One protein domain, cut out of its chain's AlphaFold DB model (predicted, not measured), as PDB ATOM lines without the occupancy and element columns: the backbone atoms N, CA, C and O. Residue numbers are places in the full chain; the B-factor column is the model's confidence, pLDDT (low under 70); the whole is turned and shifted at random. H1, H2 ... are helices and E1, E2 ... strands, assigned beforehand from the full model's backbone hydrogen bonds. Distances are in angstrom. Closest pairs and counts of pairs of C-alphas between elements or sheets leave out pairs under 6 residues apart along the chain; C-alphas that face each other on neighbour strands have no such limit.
ATOM      1  N   LYS A  14      54.546 -68.213 -13.025       93.06
ATOM      2  CA  LYS A  14      55.846 -68.146 -13.721       93.06
ATOM      3  C   LYS A  14      55.772 -67.747 -15.198       93.06
ATOM      4  O   LYS A  14      56.809 -67.468 -15.782       93.06
ATOM      5  N   VAL A  15      54.585 -67.779 -15.804       90.31
ATOM      6  CA  VAL A  15      54.386 -67.378 -17.206       90.31
ATOM      7  C   VAL A  15      53.726 -66.006 -17.334       90.31
ATOM      8  O   VAL A  15      53.488 -65.560 -18.453       90.31
ATOM      9  N   ALA A  16      53.425 -65.338 -16.212       92.38
ATOM     10  CA  ALA A  16      52.975 -63.954 -16.226       92.38
ATOM     11  C   ALA A  16      54.102 -63.047 -16.739       92.38
ATOM     12  O   ALA A  16      55.272 -63.236 -16.409       92.38
ATOM     13  N   ARG A  17      53.737 -62.066 -17.564       93.75
ATOM     14  CA  ARG A  17      54.671 -61.062 -18.074       93.75
ATOM     15  C   ARG A  17      54.839 -59.961 -17.031       93.75
ATOM     16  O   ARG A  17      53.845 -59.445 -16.521       93.75
ATOM     17  N   ASP A  18      56.082 -59.575 -16.762       93.44
ATOM     18  CA  ASP A  18      56.379 -58.478 -15.840       93.44
ATOM     19  C   ASP A  18      55.692 -57.182 -16.291       93.44
ATOM     20  O   ASP A  18      55.767 -56.800 -17.459       93.44
ATOM     21  N   ASN A  19      55.032 -56.499 -15.351       92.88
ATOM     22  CA  ASN A  19      54.321 -55.231 -15.561       92.88
ATOM     23  C   ASN A  19      53.218 -55.249 -16.642       92.88
ATOM     24  O   ASN A  19      52.845 -54.188 -17.139       92.88
ATOM     25  N   VAL A  20      52.653 -56.414 -16.981       96.19
ATOM     26  CA  VAL A  20      51.515 -56.519 -17.908       96.19
ATOM     27  C   VAL A  20      50.322 -57.152 -17.199       96.19
ATOM     28  O   VAL A  20      50.279 -58.358 -16.971       96.19
ATOM     29  N   ALA A  21      49.332 -56.326 -16.874       95.19
ATOM     30  CA  ALA A  21      48.046 -56.754 -16.338       95.19
ATOM     31  C   ALA A  21      47.000 -56.969 -17.443       95.19
ATOM     32  O   ALA A  21      46.147 -57.846 -17.318       95.19
ATOM     33  N   ARG A  22      47.057 -56.181 -18.526       95.38
ATOM     34  CA  ARG A  22      46.161 -56.278 -19.689       95.38
ATOM     35  C   ARG A  22      46.946 -56.058 -20.976       95.38
ATOM     36  O   ARG A  22      47.904 -55.286 -20.994       95.38
ATOM     37  N   SER A  23      46.525 -56.708 -22.055       95.81
ATOM     38  CA  SER A  23      47.112 -56.514 -23.381       95.81
ATOM     39  C   SER A  23      46.077 -56.659 -24.492       95.81
ATOM     40  O   SER A  23      45.191 -57.508 -24.400       95.81
ATOM     41  N   ALA A  24      46.233 -55.877 -25.555       95.62
ATOM     42  CA  ALA A  24      45.577 -56.079 -26.842       95.62
ATOM     43  C   ALA A  24      46.639 -56.440 -27.877       95.62
ATOM     44  O   ALA A  24      47.698 -55.815 -27.915       95.62
ATOM     45  N   LEU A  25      46.342 -57.428 -28.715       94.88
ATOM     46  CA  LEU A  25      47.218 -57.874 -29.787       94.88
ATOM     47  C   LEU A  25      46.431 -57.883 -31.094       94.88
ATOM     48  O   LEU A  25      45.461 -58.628 -31.229       94.88
ATOM     49  N   LEU A  26      46.896 -57.091 -32.051       93.38
ATOM     50  CA  LEU A  26      46.396 -57.067 -33.415       93.38
ATOM     51  C   LEU A  26      47.460 -57.655 -34.343       93.38
ATOM     52  O   LEU A  26      48.635 -57.283 -34.288       93.38
ATOM     53  N   LEU A  27      47.025 -58.594 -35.179       91.75
ATOM     54  CA  LEU A  27      47.821 -59.209 -36.233       91.75
ATOM     55  C   LEU A  27      47.113 -58.972 -37.563       91.75
ATOM     56  O   LEU A  27      45.955 -59.380 -37.715       91.75
ATOM     57  N   ASP A  28      47.811 -58.348 -38.502       87.88
ATOM     58  CA  ASP A  28      47.359 -58.137 -39.875       87.88
ATOM     59  C   ASP A  28      48.473 -58.484 -40.881       87.88
ATOM     60  O   ASP A  28      49.501 -59.070 -40.530       87.88
ATOM     61  N   ASP A  29      48.248 -58.167 -42.153       87.88
ATOM     62  CA  ASP A  29      49.200 -58.384 -43.242       87.88
ATOM     63  C   ASP A  29      50.465 -57.513 -43.136       87.88
ATOM     64  O   ASP A  29      51.500 -57.853 -43.715       87.88
ATOM     65  N   LYS A  30      50.405 -56.410 -42.383       88.12
ATOM     66  CA  LYS A  30      51.508 -55.463 -42.177       88.12
ATOM     67  C   LYS A  30      52.334 -55.796 -40.943       88.12
ATOM     68  O   LYS A  30      53.510 -55.428 -40.890       88.12
ATOM     69  N   GLY A  31      51.768 -56.512 -39.977       90.50
ATOM     70  CA  GLY A  31      52.529 -57.142 -38.914       90.50
ATOM     71  C   GLY A  31      51.782 -57.282 -37.596       90.50
ATOM     72  O   GLY A  31      50.629 -57.703 -37.529       90.50
ATOM     73  N   LYS A  32      52.521 -57.012 -36.517       93.81
ATOM     74  CA  LYS A  32      52.101 -57.227 -35.134       93.81
ATOM     75  C   LYS A  32      52.063 -55.901 -34.389       93.81
ATOM     76  O   LYS A  32      53.099 -55.256 -34.241       93.81
ATOM     77  N   TYR A  33      50.906 -55.570 -33.831       95.00
ATOM     78  CA  TYR A  33      50.703 -54.403 -32.979       95.00
ATOM     79  C   TYR A  33      50.254 -54.865 -31.597       95.00
ATOM     80  O   TYR A  33      49.319 -55.652 -31.473       95.00
ATOM     81  N   GLU A  34      50.916 -54.386 -30.548       95.62
ATOM     82  CA  GLU A  34      50.575 -54.738 -29.171       95.62
ATOM     83  C   GLU A  34      50.455 -53.478 -28.313       95.62
ATOM     84  O   GLU A  34      51.324 -52.609 -28.358       95.62
ATOM     85  N   ILE A  35      49.385 -53.405 -27.523       95.88
ATOM     86  CA  ILE A  35      49.214 -52.414 -26.458       95.88
ATOM     87  C   ILE A  35      49.187 -53.183 -25.143       95.88
ATOM     88  O   ILE A  35      48.494 -54.194 -25.032       95.88
ATOM     89  N   THR A  36      49.929 -52.715 -24.144       96.38
ATOM     90  CA  THR A  36      49.979 -53.330 -22.813       96.38
ATOM     91  C   THR A  36      49.745 -52.295 -21.731       96.38
ATOM     92  O   THR A  36      50.208 -51.166 -21.855       96.38
ATOM     93  N   SER A  37      49.127 -52.717 -20.633       96.00
ATOM     94  CA  SER A  37      48.935 -51.901 -19.438       96.00
ATOM     95  C   SER A  37      49.355 -52.664 -18.196       96.00
ATOM     96  O   SER A  37      49.011 -53.839 -18.041       96.00
ATOM     97  N   SER A  38      50.055 -51.985 -17.291       95.19
ATOM     98  CA  SER A  38      50.327 -52.477 -15.937       95.19
ATOM     99  C   SER A  38      49.125 -52.306 -15.005       95.19
ATOM    100  O   SER A  38      49.081 -52.921 -13.940       95.19
ATOM    101  N   ASN A  39      48.130 -51.504 -15.398       92.69
ATOM    102  CA  ASN A  39      46.913 -51.300 -14.627       92.69
ATOM    103  C   ASN A  39      45.935 -52.456 -14.868       92.69
ATOM    104  O   ASN A  39      45.577 -52.752 -16.010       92.69
ATOM    105  N   SER A  40      45.476 -53.098 -13.796       89.62
ATOM    106  CA  SER A  40      44.491 -54.183 -13.853       89.62
ATOM    107  C   SER A  40      43.057 -53.696 -14.067       89.62
ATOM    108  O   SER A  40      42.214 -54.477 -14.505       89.62
ATOM    109  N   SER A  41      42.774 -52.424 -13.782       91.19
ATOM    110  CA  SER A  41      41.446 -51.826 -13.932       91.19
ATOM    111  C   SER A  41      41.307 -51.128 -15.280       91.19
ATOM    112  O   SER A  41      42.216 -50.428 -15.714       91.19
ATOM    113  N   SER A  42      40.153 -51.289 -15.924       89.69
ATOM    114  CA  SER A  42      39.794 -50.556 -17.139       89.69
ATOM    115  C   SER A  42      38.988 -49.300 -16.824       89.69
ATOM    116  O   SER A  42      38.158 -49.315 -15.913       89.69
ATOM    117  N   SER A  43      39.150 -48.275 -17.656       89.69
ATOM    118  CA  SER A  43      38.336 -47.058 -17.645       89.69
ATOM    119  C   SER A  43      37.598 -46.913 -18.975       89.69
ATOM    120  O   SER A  43      38.053 -47.417 -20.005       89.69
ATOM    121  N   SER A  44      36.467 -46.211 -18.963       88.94
ATOM    122  CA  SER A  44      35.841 -45.741 -20.202       88.94
ATOM    123  C   SER A  44      36.643 -44.579 -20.776       88.94
ATOM    124  O   SER A  44      37.146 -43.745 -20.028       88.94
ATOM    125  N   ALA A  45      36.730 -44.516 -22.101       92.12
ATOM    126  CA  ALA A  45      37.258 -43.344 -22.785       92.12
ATOM    127  C   ALA A  45      36.379 -42.100 -22.507       92.12
ATOM    128  O   ALA A  45      35.184 -42.254 -22.221       92.12
ATOM    129  N   PRO A  46      36.927 -40.874 -22.587       93.44
ATOM    130  CA  PRO A  46      36.158 -39.652 -22.361       93.44
ATOM    131  C   PRO A  46      34.952 -39.550 -23.300       93.44
ATOM    132  O   PRO A  46      35.052 -39.881 -24.479       93.44
ATOM    133  N   LEU A  47      33.814 -39.062 -22.804       96.38
ATOM    134  CA  LEU A  47      32.648 -38.774 -23.645       96.38
ATOM    135  C   LEU A  47      32.783 -37.402 -24.301       96.38
ATOM    136  O   LEU A  47      33.175 -36.432 -23.653       96.38
ATOM    137  N   GLY A  48      32.402 -37.319 -25.571       95.75
ATOM    138  CA  GLY A  48      32.482 -36.098 -26.359       95.75
ATOM    139  C   GLY A  48      31.303 -35.939 -27.307       95.75
ATOM    140  O   GLY A  48      30.406 -36.780 -27.393       95.75
ATOM    141  N   LYS A  49      31.289 -34.811 -28.016       95.50
ATOM    142  CA  LYS A  49      30.369 -34.614 -29.138       95.50
ATOM    143  C   LYS A  49      30.874 -35.417 -30.335       95.50
ATOM    144  O   LYS A  49      32.074 -35.631 -30.470       95.50
ATOM    145  N   LEU A  50      29.960 -35.809 -31.218       97.88
ATOM    146  CA  LEU A  50      30.337 -36.319 -32.533       97.88
ATOM    147  C   LEU A  50      31.132 -35.236 -33.281       97.88
ATOM    148  O   LEU A  50      30.619 -34.135 -33.485       97.88
ATOM    149  N   GLY A  51      32.368 -35.559 -33.648       97.62
ATOM    150  CA  GLY A  51      33.229 -34.742 -34.495       97.62
ATOM    151  C   GLY A  51      33.119 -35.118 -35.972       97.62
ATOM    152  O   GLY A  51      32.250 -35.892 -36.381       97.62
ATOM    153  N   ARG A  52      34.031 -34.580 -36.786       98.19
ATOM    154  CA  ARG A  52      34.077 -34.833 -38.241       98.19
ATOM    155  C   ARG A  52      34.350 -36.294 -38.615       98.19
ATOM    156  O   ARG A  52      33.875 -36.760 -39.651       98.19
ATOM    157  N   TYR A  53      35.109 -37.010 -37.795       98.69
ATOM    158  CA  TYR A  53      35.485 -38.398 -38.039       98.69
ATOM    159  C   TYR A  53      34.932 -39.315 -36.956       98.69
ATOM    160  O   TYR A  53      34.898 -38.966 -35.771       98.69
ATOM    161  N   VAL A  54      34.522 -40.513 -37.362       98.31
ATOM    162  CA  VAL A  54      34.089 -41.590 -36.472       98.31
ATOM    163  C   VAL A  54      34.896 -42.847 -36.765       98.31
ATOM    164  O   VAL A  54      35.174 -43.178 -37.915       98.31
ATOM    165  N   TYR A  55      35.278 -43.550 -35.712       98.19
ATOM    166  CA  TYR A  55      36.187 -44.682 -35.769       98.19
ATOM    167  C   TYR A  55      35.562 -45.888 -35.099       98.19
ATOM    168  O   TYR A  55      35.107 -45.807 -33.956       98.19
ATOM    169  N   GLU A  56      35.567 -47.012 -35.805       96.25
ATOM    170  CA  GLU A  56      35.317 -48.327 -35.230       96.25
ATOM    171  C   GLU A  56      36.639 -48.885 -34.687       96.25
ATOM    172  O   GLU A  56      37.525 -49.197 -35.489       96.25
ATOM    173  N   PRO A  57      36.808 -49.018 -33.360       95.88
ATOM    174  CA  PRO A  57      38.013 -49.604 -32.802       95.88
ATOM    175  C   PRO A  57      38.019 -51.118 -32.978       95.88
ATOM    176  O   PRO A  57      36.967 -51.764 -32.970       95.88
ATOM    177  N   ASP A  58      39.218 -51.684 -33.071       94.38
ATOM    178  CA  ASP A  58      39.410 -53.125 -33.119       94.38
ATOM    179  C   ASP A  58      38.822 -53.814 -31.875       94.38
ATOM    180  O   ASP A  58      38.879 -53.315 -30.744       94.38
ATOM    181  N   ASN A  59      38.258 -55.006 -32.074       92.25
ATOM    182  CA  ASN A  59      37.604 -55.747 -31.002       92.25
ATOM    183  C   ASN A  59      38.568 -56.118 -29.867       92.25
ATOM    184  O   ASN A  59      38.141 -56.163 -28.712       92.25
ATOM    185  N   SER A  60      39.850 -56.357 -30.152       93.31
ATOM    186  CA  SER A  60      40.852 -56.640 -29.118       93.31
ATOM    187  C   SER A  60      41.143 -55.412 -28.248       93.31
ATOM    188  O   SER A  60      41.299 -55.546 -27.033       93.31
ATOM    189  N   LEU A  61      41.103 -54.205 -28.820       94.00
ATOM    190  CA  LEU A  61      41.241 -52.958 -28.069       94.00
ATOM    191  C   LEU A  61      40.049 -52.733 -27.123       94.00
ATOM    192  O   LEU A  61      40.227 -52.367 -25.961       94.00
ATOM    193  N   ILE A  62      38.833 -53.027 -27.589       92.25
ATOM    194  CA  ILE A  62      37.616 -52.941 -26.767       92.25
ATOM    195  C   ILE A  62      37.650 -53.991 -25.644       92.25
ATOM    196  O   ILE A  62      37.427 -53.673 -24.478       92.25
ATOM    197  N   ARG A  63      37.925 -55.256 -25.983       92.00
ATOM    198  CA  ARG A  63      37.812 -56.399 -25.057       92.00
ATOM    199  C   ARG A  63      38.932 -56.463 -24.023       92.00
ATOM    200  O   ARG A  63      38.703 -56.977 -22.935       92.00
ATOM    201  N   SER A  64      40.100 -55.904 -24.328       93.62
ATOM    202  CA  SER A  64      41.187 -55.717 -23.356       93.62
ATOM    203  C   SER A  64      40.914 -54.587 -22.351       93.62
ATOM    204  O   SER A  64      41.643 -54.443 -21.369       93.62
ATOM    205  N   GLY A  65      39.885 -53.761 -22.578       93.75
ATOM    206  CA  GLY A  65      39.594 -52.583 -21.760       93.75
ATOM    207  C   GLY A  65      40.630 -51.462 -21.903       93.75
ATOM    208  O   GLY A  65      40.693 -50.582 -21.045       93.75
ATOM    209  N   LEU A  66      41.462 -51.497 -22.948       96.00
ATOM    210  CA  LEU A  66      42.522 -50.514 -23.202       96.00
ATOM    211  C   LEU A  66      42.034 -49.313 -24.025       96.00
ATOM    212  O   LEU A  66      42.823 -48.445 -24.379       96.00
ATOM    213  N   ILE A  67      40.731 -49.234 -24.311       94.81
ATOM    214  CA  ILE A  67      40.153 -48.166 -25.131       94.81
ATOM    215  C   ILE A  67      40.431 -46.764 -24.573       94.81
ATOM    216  O   ILE A  67      40.755 -45.876 -25.353       94.81
ATOM    217  N   ALA A  68      40.354 -46.551 -23.253       94.50
ATOM    218  CA  ALA A  68      40.673 -45.256 -22.644       94.50
ATOM    219  C   ALA A  68      42.151 -44.897 -22.829       94.50
ATOM    220  O   ALA A  68      42.467 -43.843 -23.362       94.50
ATOM    221  N   GLU A  69      43.045 -45.826 -22.491       95.50
ATOM    222  CA  GLU A  69      44.496 -45.631 -22.602       95.50
ATOM    223  C   GLU A  69      44.954 -45.390 -24.046       95.50
ATOM    224  O   GLU A  69      45.913 -44.660 -24.273       95.50
ATOM    225  N   PHE A  70      44.256 -45.973 -25.022       95.94
ATOM    226  CA  PHE A  70      44.489 -45.704 -26.438       95.94
ATOM    227  C   PHE A  70      43.903 -44.361 -26.894       95.94
ATOM    228  O   PHE A  70      44.521 -43.656 -27.681       95.94
ATOM    229  N   SER A  71      42.695 -44.013 -26.450       95.88
ATOM    230  CA  SER A  71      41.958 -42.859 -26.985       95.88
ATOM    231  C   SER A  71      42.385 -41.520 -26.390       95.88
ATOM    232  O   SER A  71      42.412 -40.530 -27.119       95.88
ATOM    233  N   GLU A  72      42.737 -41.473 -25.103       94.88
ATOM    234  CA  GLU A  72      43.093 -40.228 -24.413       94.88
ATOM    235  C   GLU A  72      44.294 -39.504 -25.049       94.88
ATOM    236  O   GLU A  72      44.167 -38.305 -25.314       94.88
ATOM    237  N   PRO A  73      45.426 -40.173 -25.364       94.81
ATOM    238  CA  PRO A  73      46.568 -39.510 -25.999       94.81
ATOM    239  C   PRO A  73      46.258 -38.989 -27.407       94.81
ATOM    240  O   PRO A  73      46.823 -37.983 -27.830       94.81
ATOM    241  N   GLU A  74      45.340 -39.652 -28.112       94.88
ATOM    242  CA  GLU A  74      44.917 -39.315 -29.476       94.88
ATOM    243  C   GLU A  74      43.809 -38.243 -29.506       94.88
ATOM    244  O   GLU A  74      43.361 -37.825 -30.577       94.88
ATOM    245  N   GLY A  75      43.319 -37.806 -28.339       95.38
ATOM    246  CA  GLY A  75      42.194 -36.873 -28.234       95.38
ATOM    247  C   GLY A  75      40.873 -37.446 -28.759       95.38
ATOM    248  O   GLY A  75      39.982 -36.692 -29.152       95.38
ATOM    249  N   LEU A  76      40.744 -38.774 -28.792       97.62
ATOM    250  CA  LEU A  76      39.542 -39.472 -29.231       97.62
ATOM    251  C   LEU A  76      38.520 -39.541 -28.094       97.62
ATOM    252  O   LEU A  76      38.856 -39.800 -26.941       97.62
ATOM    253  N   THR A  77      37.246 -39.359 -28.432       97.94
ATOM    254  CA  THR A  77      36.144 -39.400 -27.459       97.94
ATOM    255  C   THR A  77      35.066 -40.391 -27.876       97.94
ATOM    256  O   THR A  77      34.832 -40.604 -29.063       97.94
ATOM    257  N   LEU A  78      34.388 -41.009 -26.911       97.25
ATOM    258  CA  LEU A  78      33.193 -41.808 -27.159       97.25
ATOM    259  C   LEU A  78      32.035 -40.907 -27.579       97.25
ATOM    260  O   LEU A  78      31.787 -39.869 -26.963       97.25
ATOM    261  N   ILE A  79      31.263 -41.370 -28.560       96.62
ATOM    262  CA  ILE A  79      30.035 -40.685 -28.985       96.62
ATOM    263  C   ILE A  79      28.822 -41.037 -28.112       96.62
ATOM    264  O   ILE A  79      27.816 -40.334 -28.176       96.62
ATOM    265  N   ALA A  80      28.889 -42.109 -27.310       94.88
ATOM    266  CA  ALA A  80      27.873 -42.482 -26.319       94.88
ATOM    267  C   ALA A  80      28.441 -43.434 -25.229       94.88
ATOM    268  O   ALA A  80      29.364 -44.194 -25.526       94.88
ATOM    269  N   PRO A  81      27.878 -43.460 -23.996       85.12
ATOM    270  CA  PRO A  81      28.436 -44.183 -22.833       85.12
ATOM    271  C   PRO A  81      28.618 -45.706 -22.964       85.12
ATOM    272  O   PRO A  81      29.370 -46.297 -22.197       85.12
ATOM    273  N   GLU A  82      27.963 -46.352 -23.931       82.12
ATOM    274  CA  GLU A  82      27.986 -47.817 -24.112       82.12
ATOM    275  C   GLU A  82      28.282 -48.229 -25.560       82.12
ATOM    276  O   GLU A  82      28.137 -49.389 -25.958       82.12
ATOM    277  N   ILE A  83      28.681 -47.265 -26.386       84.69
ATOM    278  CA  ILE A  83      28.947 -47.482 -27.798       84.69
ATOM    279  C   ILE A  83      30.398 -47.137 -28.036       84.69
ATOM    280  O   ILE A  83      30.775 -45.974 -28.059       84.69
ATOM    281  N   ALA A  84      31.199 -48.171 -28.267       88.25
ATOM    282  CA  ALA A  84      32.637 -48.053 -28.467       88.25
ATOM    283  C   ALA A  84      33.049 -47.340 -29.774       88.25
ATOM    284  O   ALA A  84      34.171 -47.527 -30.214       88.25
ATOM    285  N   TYR A  85      32.178 -46.562 -30.424       96.38
ATOM    286  CA  TYR A  85      32.609 -45.680 -31.509       96.38
ATOM    287  C   TYR A  85      33.367 -44.495 -30.911       96.38
ATOM    288  O   TYR A  85      32.853 -43.803 -30.030       96.38
ATOM    289  N   LEU A  86      34.580 -44.275 -31.414       97.69
ATOM    290  CA  LEU A  86      35.405 -43.121 -31.073       97.69
ATOM    291  C   LEU A  86      35.219 -42.021 -32.120       97.69
ATOM    292  O   LEU A  86      34.883 -42.304 -33.267       97.69
ATOM    293  N   SER A  87      35.443 -40.769 -31.748       98.25
ATOM    294  CA  SER A  87      35.302 -39.627 -32.642       98.25
ATOM    295  C   SER A  87      36.334 -38.544 -32.357       98.25
ATOM    296  O   SER A  87      36.799 -38.394 -31.224       98.25
ATOM    297  N   SER A  88      36.698 -37.818 -33.414       98.06
ATOM    298  CA  SER A  88      37.604 -36.672 -33.394       98.06
ATOM    299  C   SER A  88      37.267 -35.726 -34.548       98.06
ATOM    300  O   SER A  88      36.703 -36.139 -35.563       98.06
ATOM    301  N   ASP A  89      37.634 -34.456 -34.409       98.00
ATOM    302  CA  ASP A  89      37.600 -33.488 -35.511       98.00
ATOM    303  C   ASP A  89      38.816 -33.603 -36.438       98.00
ATOM    304  O   ASP A  89      38.767 -33.156 -37.584       98.00
ATOM    305  N   ASN A  90      39.892 -34.236 -35.964       96.94
ATOM    306  CA  ASN A  90      41.109 -34.471 -36.731       96.94
ATOM    307  C   ASN A  90      41.160 -35.917 -37.223       96.94
ATOM    308  O   ASN A  90      40.793 -36.846 -36.502       96.94
ATOM    309  N   ARG A  91      41.661 -36.111 -38.447       97.56
ATOM    310  CA  ARG A  91      41.846 -37.447 -39.016       97.56
ATOM    311  C   ARG A  91      42.994 -38.163 -38.298       97.56
ATOM    312  O   ARG A  91      44.133 -37.716 -38.372       97.56
ATOM    313  N   ILE A  92      42.677 -39.281 -37.654       96.50
ATOM    314  CA  ILE A  92      43.615 -40.231 -37.050       96.50
ATOM    315  C   ILE A  92      43.788 -41.441 -37.975       96.50
ATOM    316  O   ILE A  92      42.804 -42.041 -38.411       96.50
ATOM    317  N   GLU A  93      45.037 -41.808 -38.255       94.81
ATOM    318  CA  GLU A  93      45.399 -43.059 -38.928       94.81
ATOM    319  C   GLU A  93      45.979 -44.020 -37.890       94.81
ATOM    320  O   GLU A  93      46.947 -43.699 -37.205       94.81
ATOM    321  N   SER A  94      45.379 -45.201 -37.745       94.81
ATOM    322  CA  SER A  94      45.836 -46.202 -36.784       94.81
ATOM    323  C   SER A  94      45.425 -47.600 -37.237       94.81
ATOM    324  O   SER A  94      44.287 -47.769 -37.673       94.81
ATOM    325  N   PRO A  95      46.288 -48.624 -37.093       94.06
ATOM    326  CA  PRO A  95      45.905 -50.008 -37.381       94.06
ATOM    327  C   PRO A  95      44.776 -50.497 -36.458       94.06
ATOM    328  O   PRO A  95      44.038 -51.412 -36.804       94.06
ATOM    329  N   TRP A  96      44.596 -49.854 -35.303       95.62
ATOM    330  CA  TRP A  96      43.561 -50.187 -34.325       95.62
ATOM    331  C   TRP A  96      42.182 -49.622 -34.662       95.62
ATOM    332  O   TRP A  96      41.228 -49.917 -33.944       95.62
ATOM    333  N   LEU A  97      42.063 -48.786 -35.697       96.56
ATOM    334  CA  LEU A  97      40.844 -48.051 -36.016       96.56
ATOM    335  C   LEU A  97      40.458 -48.240 -37.483       96.56
ATOM    336  O   LEU A  97      41.265 -48.032 -38.384       96.56
ATOM    337  N   LYS A  98      39.181 -48.525 -37.738       96.31
ATOM    338  CA  LYS A  98      38.571 -48.322 -39.059       96.31
ATOM    339  C   LYS A  98      37.877 -46.966 -39.060       96.31
ATOM    340  O   LYS A  98      36.910 -46.774 -38.321       96.31
ATOM    341  N   GLY A  99      38.405 -46.023 -39.834       97.56
ATOM    342  CA  GLY A  99      37.935 -44.642 -39.853       97.56
ATOM    343  C   GLY A  99      36.871 -44.368 -40.904       97.56
ATOM    344  O   GLY A  99      36.848 -44.978 -41.973       97.56
ATOM    345  N   TYR A 100      36.018 -43.397 -40.597       98.44
ATOM    346  CA  TYR A 100      35.004 -42.877 -41.497       98.44
ATOM    347  C   TYR A 100      34.885 -41.359 -41.334       98.44
ATOM    348  O   TYR A 100      34.836 -40.854 -40.212       98.44
TER     349      TYR A 100
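AT A GLANCE: This is residues 14 to 100 of the 170 residues of the protein "Unannotated protein" of freshwater metagenome (UniProt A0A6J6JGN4). A twisted antiparallel sheet of four strands stands at one end of an elongated domain and a separate two-stranded hairpin, E1 and E2, at the other, with the short helices H1 and H2 between them. A long link, residues 38 to 52, runs from the hairpin to the sheet, and residues 14 to 21 lead into the hairpin from the far end of the longest axis. The printed part has 87 residues, with six named strands and two named helices in the order E1 E2 E3 H1 H2 E4 E5 E6; the larger sheet has the order E4, E5, E3, E6. The class is mixed, helices and strands, with 41 residues, under half, in named elements. The whole is compact, with a radius of gyration of the C-alphas of 13.3 A, and only just elongated, with spans of 46 by 31 by 19 A.

HOW THE PARTS SIT: In the larger sheet, E3, residues 53 to 57, is an inner strand and the antiparallel neighbour of E6, residues 97 to 100, an edge strand; N 54 and O 100 are 2.9 A apart, within hydrogen-bond range. On the other side of E3 is E5, residues 83 to 88, antiparallel at 139 degrees, with N 55 and O 86 2.8 A apart. E4, residues 77 to 80, is the other edge strand and forms a hairpin with E5; N 87 and O 77 are 2.8 A apart. The sheet is only just strongly twisted, its C-alphas lying up to 4.3 A off the best plane. H2, residues 67 to 71, is on the sheet at a height of 9.0 A, over E5; their closest C-alphas, of Ser 71 and Leu 86, are 7.7 A apart. H1, residues 59 to 63, only grazes the sheet, with its residues 59 to 62. H1 and H2 are close but not clearly touching; the closest C-alphas, of Leu 61 and Ile 67, are 5.7 A apart. E3, H1, H2 and E4 make a split strand-helix-strand unit, two strands running the same way with helices between them in the chain and E5 between them in the sheet; its crossover is right-handed. The closest C-alphas of H1 and E1, residues 22 to 27, are those of Ser 60 and Ala 24, 5.3 A apart. E1 and E2, residues 32 to 37, form an antiparallel hairpin at 171 degrees, with N 24 and O 35 2.9 A apart. E2 is apart from H2, only just, at 8.2 A. In H1 and H2 every O i to N i+4 pair is within hydrogen-bond range.

IN THESE COORDINATES: E3 is 12.6 A from first to last C-alpha, E5 14.9 A, E4 8.9 A and E6 9.5 A. E1 and E2 are 16.9 A each, H1 6.0 A and H2 5.9 A. C-alpha 53 of E3 is at (35.485, -38.398, -38.039), C-alpha 22 of E1 at (46.161, -56.278, -19.689) and C-alpha 100 of E6 at (35.004, -42.877, -41.497).

THE WHOLE: The two C-alphas farthest apart, those of Lys 14 and Arg 52, are 46.7 A apart. The printed part has no cut. The link from E2 to E3, 15 residues, is long; E5 to E6 is short, and the other links are tight. The mean pLDDT of the printed part is 94.3, and no printed residue is under 70.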